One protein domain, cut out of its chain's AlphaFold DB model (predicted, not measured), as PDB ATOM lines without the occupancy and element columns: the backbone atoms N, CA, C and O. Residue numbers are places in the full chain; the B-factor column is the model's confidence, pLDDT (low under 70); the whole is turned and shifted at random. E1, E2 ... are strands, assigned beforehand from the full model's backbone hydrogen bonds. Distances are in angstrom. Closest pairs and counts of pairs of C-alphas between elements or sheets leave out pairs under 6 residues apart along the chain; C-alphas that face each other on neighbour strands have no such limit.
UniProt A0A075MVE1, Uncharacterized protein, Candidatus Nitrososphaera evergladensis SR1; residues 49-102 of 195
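Overview. This is residues 49 to 102 of the 195 residues of an uncharacterized protein of Candidatus Nitrososphaera evergladensis SR1 (UniProt A0A075MVE1). With little regular structure, this is a small, strongly twisted sheet of four strands, with residues 63 to 76 sticking out as a loop at one end and residues 88 to 93 at the other. The all-strand printed part has 54 residues, 21 in E1 to E4, a meander, each strand the antiparallel neighbour of the one before. It is only just loose, close to extended, with a radius of gyration of the C-alphas of 15.1 A, spanning 45 by 27 by 20 A.

Arrangement. Edge strand E1, residues 49 to 52, and E2, residues 55 to 59, form a hairpin at 143 degrees, with N 50 and O 57 within hydrogen-bond range at 2.9 A. E2 and E3, residues 80 to 85, form a hairpin, with N 81 and O 58 at 2.8 A. E3 and edge strand E4, residues 96 to 101, form another, with N 82 and O 99 at 2.8 A. E1 and E4 are apart.

Along the chain. E1 begins at C-alpha 49 (-51.728, 11.919, -28.715) and measures 10.2 A, E2 13.0 A and E3 16.4 A. E4, 15.8 A, ends at C-alpha 101 (-38.195, 14.189, -31.928).

Size, cuts and confidence. The farthest C-alphas, of Pro 71 and His 89, are 45.5 A apart. The printed part has no cut; the E2 to E3 link is long, 20 residues. Residues 87 to 93 have pLDDT under 70.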
ATOM      1  N   ILE A  49     -51.699  10.566 -28.163       93.44
ATOM      2  CA  ILE A  49     -51.728  11.919 -28.715       93.44
ATOM      3  C   ILE A  49     -51.721  12.910 -27.555       93.44
ATOM      4  O   ILE A  49     -52.471  12.747 -26.594       93.44
ATOM      5  N   SER A  50     -50.884  13.938 -27.644       94.50
ATOM      6  CA  SER A  50     -50.887  15.053 -26.697       94.50
ATOM      7  C   SER A  50     -50.775  16.387 -27.423       94.50
ATOM      8  O   SER A  50     -50.222  16.468 -28.520       94.50
ATOM      9  N   GLU A  51     -51.302  17.439 -26.806       94.94
ATOM     10  CA  GLU A  51     -51.180  18.807 -27.297       94.94
ATOM     11  C   GLU A  51     -50.359  19.632 -26.311       94.94
ATOM     12  O   GLU A  51     -50.592  19.594 -25.100       94.94
ATOM     13  N   LYS A  52     -49.377  20.369 -26.826       92.62
ATOM     14  CA  LYS A  52     -48.513  21.230 -26.020       92.62
ATOM     15  C   LYS A  52     -48.101  22.444 -26.836       92.62
ATOM     16  O   LYS A  52     -47.632  22.296 -27.957       92.62
ATOM     17  N   ASP A  53     -48.270  23.636 -26.267       92.62
ATOM     18  CA  ASP A  53     -47.874  24.911 -26.882       92.62
ATOM     19  C   ASP A  53     -48.470  25.138 -28.291       92.62
ATOM     20  O   ASP A  53     -47.867  25.780 -29.145       92.62
ATOM     21  N   GLY A  54     -49.674  24.605 -28.543       89.88
ATOM     22  CA  GLY A  54     -50.347  24.674 -29.847       89.88
ATOM     23  C   GLY A  54     -49.853  23.656 -30.883       89.88
ATOM     24  O   GLY A  54     -50.353  23.646 -32.005       89.88
ATOM     25  N   ASP A  55     -48.910  22.788 -30.514       92.81
ATOM     26  CA  ASP A  55     -48.440  21.674 -31.331       92.81
ATOM     27  C   ASP A  55     -49.099  20.352 -30.909       92.81
ATOM     28  O   ASP A  55     -49.358  20.117 -29.727       92.81
ATOM     29  N   THR A  56     -49.298  19.449 -31.872       92.88
ATOM     30  CA  THR A  56     -49.735  18.067 -31.624       92.88
ATOM     31  C   THR A  56     -48.537  17.120 -31.664       92.88
ATOM     32  O   THR A  56     -47.773  17.117 -32.634       92.88
ATOM     33  N   TYR A  57     -48.410  16.274 -30.648       93.38
ATOM     34  CA  TYR A  57     -47.382  15.246 -30.528       93.38
ATOM     35  C   TYR A  57     -48.011  13.855 -30.502       93.38
ATOM     36  O   TYR A  57     -49.079  13.646 -29.928       93.38
ATOM     37  N   TYR A  58     -47.314  12.903 -31.107       93.88
ATOM     38  CA  TYR A  58     -47.669  11.495 -31.177       93.88
ATOM     39  C   TYR A  58     -46.550  10.703 -30.512       93.88
ATOM     40  O   TYR A  58     -45.442  10.645 -31.038       93.88
ATOM     41  N   THR A  59     -46.822  10.122 -29.351       95.69
ATOM     42  CA  THR A  59     -45.886   9.240 -28.651       95.69
ATOM     43  C   THR A  59     -46.273   7.795 -28.923       95.69
ATOM     44  O   THR A  59     -47.446   7.440 -28.831       95.69
ATOM     45  N   CYS A  60     -45.294   6.968 -29.262       94.81
ATOM     46  CA  CYS A  60     -45.491   5.590 -29.687       94.81
ATOM     47  C   CYS A  60     -44.937   4.608 -28.658       94.81
ATOM     48  O   CYS A  60     -43.797   4.170 -28.784       94.81
ATOM     49  N   PRO A  61     -45.700   4.284 -27.602       95.00
ATOM     50  CA  PRO A  61     -45.319   3.234 -26.677       95.00
ATOM     51  C   PRO A  61     -45.433   1.856 -27.332       95.00
ATOM     52  O   PRO A  61     -46.214   1.643 -28.266       95.00
ATOM     53  N   HIS A  62     -44.722   0.898 -26.748       91.44
ATOM     54  CA  HIS A  62     -44.927  -0.506 -27.057       91.44
ATOM     55  C   HIS A  62     -46.379  -0.944 -26.830       91.44
ATOM     56  O   HIS A  62     -47.067  -0.411 -25.950       91.44
ATOM     57  N   PRO A  63     -46.856  -1.962 -27.572       88.75
ATOM     58  CA  PRO A  63     -48.138  -2.585 -27.276       88.75
ATOM     59  C   PRO A  63     -48.175  -3.125 -25.836       88.75
ATOM     60  O   PRO A  63     -47.158  -3.612 -25.345       88.75
ATOM     61  N   PRO A  64     -49.349  -3.152 -25.172       84.69
ATOM     62  CA  PRO A  64     -49.482  -3.643 -23.793       84.69
ATOM     63  C   PRO A  64     -48.957  -5.067 -23.548       84.69
ATOM     64  O   PRO A  64     -48.618  -5.410 -22.423       84.69
ATOM     65  N   ASN A  65     -48.883  -5.892 -24.600       85.25
ATOM     66  CA  ASN A  65     -48.403  -7.276 -24.547       85.25
ATOM     67  C   ASN A  65     -46.996  -7.445 -25.141       85.25
ATOM     68  O   ASN A  65     -46.599  -8.558 -25.496       85.25
ATOM     69  N   TYR A  66     -46.256  -6.351 -25.311       85.19
ATOM     70  CA  TYR A  66     -44.884  -6.410 -25.785       85.19
ATOM     71  C   TYR A  66     -44.014  -7.160 -24.787       85.19
ATOM     72  O   TYR A  66     -43.893  -6.785 -23.624       85.19
ATOM     73  N   THR A  67     -43.397  -8.230 -25.271       87.19
ATOM     74  CA  THR A  67     -42.324  -8.916 -24.564       87.19
ATOM     75  C   THR A  67     -41.087  -8.810 -25.438       87.19
ATOM     76  O   THR A  67     -41.125  -9.311 -26.567       87.19
ATOM     77  N   PRO A  68     -40.012  -8.159 -24.972       84.00
ATOM     78  CA  PRO A  68     -38.785  -8.114 -25.739       84.00
ATOM     79  C   PRO A  68     -38.225  -9.534 -25.859       84.00
ATOM     80  O   PRO A  68     -38.292 -10.347 -24.935       84.00
ATOM     81  N   ASP A  69     -37.672  -9.847 -27.022       83.69
ATOM     82  CA  ASP A  69     -37.105 -11.157 -27.348       83.69
ATOM     83  C   ASP A  69     -35.726 -11.388 -26.690       83.69
ATOM     84  O   ASP A  69     -35.052 -12.394 -26.934       83.69
ATOM     85  N   SER A  70     -35.267 -10.435 -25.880       85.25
ATOM     86  CA  SER A  70     -34.045 -10.457 -25.077       85.25
ATOM     87  C   SER A  70     -34.151  -9.459 -23.921       85.25
ATOM     88  O   SER A  70     -35.045  -8.612 -23.931       85.25
ATOM     89  N   PRO A  71     -33.276  -9.549 -22.900       89.62
ATOM     90  CA  PRO A  71     -33.258  -8.569 -21.824       89.62
ATOM     91  C   PRO A  71     -33.085  -7.153 -22.371       89.62
ATOM     92  O   PRO A  71     -32.243  -6.923 -23.238       89.62
ATOM     93  N   VAL A  72     -33.869  -6.218 -21.834       90.69
ATOM     94  CA  VAL A  72     -33.752  -4.802 -22.180       90.69
ATOM     95  C   VAL A  72     -32.386  -4.297 -21.721       90.69
ATOM     96  O   VAL A  72     -32.084  -4.283 -20.528       90.69
ATOM     97  N   ALA A  73     -31.560  -3.901 -22.679       92.88
ATOM     98  CA  ALA A  73     -30.247  -3.320 -22.483       92.88
ATOM     99  C   ALA A  73     -30.346  -1.846 -22.084       92.88
ATOM    100  O   ALA A  73     -29.752  -1.446 -21.081       92.88
ATOM    101  N   PHE A  74     -31.111  -1.042 -22.832       94.19
ATOM    102  CA  PHE A  74     -31.325   0.376 -22.538       94.19
ATOM    103  C   PHE A  74     -32.804   0.667 -22.292       94.19
ATOM    104  O   PHE A  74     -33.660   0.363 -23.116       94.19
ATOM    105  N   ASN A  75     -33.097   1.297 -21.155       91.88
ATOM    106  CA  ASN A  75     -34.435   1.781 -20.839       91.88
ATOM    107  C   ASN A  75     -34.635   3.163 -21.477       91.88
ATOM    108  O   ASN A  75     -34.215   4.174 -20.909       91.88
ATOM    109  N   LEU A  76     -35.207   3.189 -22.680       94.56
ATOM    110  CA  LEU A  76     -35.387   4.398 -23.482       94.56
ATOM    111  C   LEU A  76     -36.842   4.893 -23.420       94.56
ATOM    112  O   LEU A  76     -37.760   4.085 -23.281       94.56
ATOM    113  N   PRO A  77     -37.085   6.213 -23.515       95.00
ATOM    114  CA  PRO A  77     -38.442   6.738 -23.636       95.00
ATOM    115  C   PRO A  77     -39.080   6.270 -24.947       95.00
ATOM    116  O   PRO A  77     -38.380   6.037 -25.923       95.00
ATOM    117  N   ALA A  78     -40.408   6.215 -25.010       95.31
ATOM    118  CA  ALA A  78     -41.110   5.928 -26.258       95.31
ATOM    119  C   ALA A  78     -40.779   6.973 -27.352       95.31
ATOM    120  O   ALA A  78     -40.747   8.177 -27.049       95.31
ATOM    121  N   PRO A  79     -40.574   6.558 -28.619       96.12
ATOM    122  CA  PRO A  79     -40.443   7.481 -29.740       96.12
ATOM    123  C   PRO A  79     -41.576   8.500 -29.788       96.12
ATOM    124  O   PRO A  79     -42.740   8.183 -29.530       96.12
ATOM    125  N   THR A  80     -41.231   9.749 -30.091       94.88
ATOM    126  CA  THR A  80     -42.194  10.848 -30.157       94.88
ATOM    127  C   THR A  80     -42.036  11.611 -31.461       94.88
ATOM    128  O   THR A  80     -40.926  11.893 -31.910       94.88
ATOM    129  N   TYR A  81     -43.168  11.969 -32.053       93.00
ATOM    130  CA  TYR A  81     -43.264  12.637 -33.339       93.00
ATOM    131  C   TYR A  81     -44.106  13.899 -33.207       93.00
ATOM    132  O   TYR A  81     -45.184  13.873 -32.615       93.00
ATOM    133  N   LYS A  82     -43.657  15.004 -33.793       92.06
ATOM    134  CA  LYS A  82     -44.429  16.245 -33.877       92.06
ATOM    135  C   LYS A  82     -45.216  16.287 -35.186       92.06
ATOM    136  O   LYS A  82     -44.644  16.047 -36.252       92.06
ATOM    137  N   LYS A  83     -46.507  16.632 -35.125       90.06
ATOM    138  CA  LYS A  83     -47.318  16.944 -36.312       90.06
ATOM    139  C   LYS A  83     -46.737  18.179 -36.984       90.06
ATOM    140  O   LYS A  83     -46.637  19.234 -36.360       90.06
ATOM    141  N   VAL A  84     -46.400  18.075 -38.260       88.19
ATOM    142  CA  VAL A  84     -45.912  19.215 -39.043       88.19
ATOM    143  C   VAL A  84     -46.733  19.371 -40.308       88.19
ATOM    144  O   VAL A  84     -47.200  18.394 -40.895       88.19
ATOM    145  N   LEU A  85     -46.949  20.617 -40.731       85.31
ATOM    146  CA  LEU A  85     -47.573  20.885 -42.019       85.31
ATOM    147  C   LEU A  85     -46.615  20.426 -43.118       85.31
ATOM    148  O   LEU A  85     -45.450  20.822 -43.142       85.31
ATOM    149  N   CYS A  86     -47.116  19.609 -44.037       78.06
ATOM    150  CA  CYS A  86     -46.347  19.215 -45.203       78.06
ATOM    151  C   CYS A  86     -46.188  20.426 -46.135       78.06
ATOM    152  O   CYS A  86     -47.098  20.765 -46.890       78.06
ATOM    153  N   ALA A  87     -45.044  21.102 -46.057       67.38
ATOM    154  CA  ALA A  87     -44.715  22.256 -46.886       67.38
ATOM    155  C   ALA A  87     -43.636  21.861 -47.906       67.38
ATOM    156  O   ALA A  87     -42.444  21.924 -47.622       67.38
ATOM    157  N   GLY A  88     -44.049  21.421 -49.097       60.03
ATOM    158  CA  GLY A  88     -43.130  21.065 -50.180       60.03
ATOM    159  C   GLY A  88     -43.753  21.271 -51.558       60.03
ATOM    160  O   GLY A  88     -44.934  20.998 -51.755       60.03
ATOM    161  N   HIS A  89     -42.950  21.734 -52.525       52.75
ATOM    162  CA  HIS A  89     -43.390  22.017 -53.902       52.75
ATOM    163  C   HIS A  89     -43.920  20.793 -54.661       52.75
ATOM    164  O   HIS A  89     -44.702  20.950 -55.594       52.75
ATOM    165  N   TYR A  90     -43.517  19.588 -54.257       59.88
ATOM    166  CA  TYR A  90     -43.907  18.329 -54.896       59.88
ATOM    167  C   TYR A  90     -45.110  17.646 -54.227       59.88
ATOM    168  O   TYR A  90     -45.515  16.572 -54.661       59.88
ATOM    169  N   GLY A  91     -45.715  18.293 -53.220       52.12
ATOM    170  CA  GLY A  91     -46.860  17.774 -52.476       52.12
ATOM    171  C   GLY A  91     -46.506  16.616 -51.534       52.12
ATOM    172  O   GLY A  91     -45.558  15.868 -51.747       52.12
ATOM    173  N   CYS A  92     -47.291  16.468 -50.473       62.41
ATOM    174  CA  CYS A  92     -47.390  15.226 -49.710       62.41
ATOM    175  C   CYS A  92     -48.753  14.600 -50.021       62.41
ATOM    176  O   CYS A  92     -49.714  15.322 -50.298       62.41
ATOM    177  N   SER A  93     -48.878  13.275 -49.918       67.75
ATOM    178  CA  SER A  93     -50.181  12.593 -50.015       67.75
ATOM    179  C   SER A  93     -51.175  13.041 -48.932       67.75
ATOM    180  O   SER A  93     -52.380  12.871 -49.093       67.75
ATOM    181  N   HIS A  94     -50.676  13.647 -47.849       70.50
ATOM    182  CA  HIS A  94     -51.456  14.169 -46.732       70.50
ATOM    183  C   HIS A  94     -51.094  15.626 -46.443       70.50
ATOM    184  O   HIS A  94     -49.971  16.069 -46.673       70.50
ATOM    185  N   ARG A  95     -52.045  16.381 -45.879       76.75
ATOM    186  CA  ARG A  95     -51.827  17.781 -45.473       76.75
ATOM    187  C   ARG A  95     -50.760  17.915 -44.380       76.75
ATOM    188  O   ARG A  95     -50.089  18.940 -44.294       76.75
ATOM    189  N   TYR A  96     -50.610  16.885 -43.556       80.00
ATOM    190  CA  TYR A  96     -49.681  16.849 -42.436       80.00
ATOM    191  C   TYR A  96     -48.746  15.645 -42.556       80.00
ATOM    192  O   TYR A  96     -49.143  14.597 -43.066       80.00
ATOM    193  N   GLY A  97     -47.524  15.814 -42.062       82.44
ATOM    194  CA  GLY A  97     -46.543  14.758 -41.852       82.44
ATOM    195  C   GLY A  97     -46.044  14.762 -40.408       82.44
ATOM    196  O   GLY A  97     -46.627  15.413 -39.532       82.44
ATOM    197  N   TYR A  98     -44.939  14.058 -40.183       85.50
ATOM    198  CA  TYR A  98     -44.324  13.911 -38.870       85.50
ATOM    199  C   TYR A  98     -42.870  14.343 -38.907       85.50
ATOM    200  O   TYR A  98     -42.149  14.044 -39.856       85.50
ATOM    201  N   GLN A  99     -42.451  15.014 -37.845       89.25
ATOM    202  CA  GLN A  99     -41.049  15.233 -37.543       89.25
ATOM    203  C   GLN A  99     -40.677  14.403 -36.320       89.25
ATOM    204  O   GLN A  99     -41.299  14.533 -35.266       89.25
ATOM    205  N   GLU A 100     -39.663  13.561 -36.463       91.56
ATOM    206  CA  GLU A 100     -39.110  12.774 -35.364       91.56
ATOM    207  C   GLU A 100     -38.467  13.693 -34.324       91.56
ATOM    208  O   GLU A 100     -37.690  14.591 -34.661       91.56
ATOM    209  N   ILE A 101     -38.792  13.471 -33.051       93.75
ATOM    210  CA  ILE A 101     -38.195  14.189 -31.928       93.75
ATOM    211  C   ILE A 101     -37.238  13.235 -31.224       93.75
ATOM    212  O   ILE A 101     -37.648  12.402 -30.417       93.75
ATOM    213  N   VAL A 102     -35.949  13.371 -31.530       93.00
ATOM    214  CA  VAL A 102     -34.880  12.608 -30.879       93.00
ATOM    215  C   VAL A 102     -34.364  13.404 -29.676       93.00
ATOM    216  O   VAL A 102     -33.842  14.507 -29.865       93.00
TER     217      VAL A 102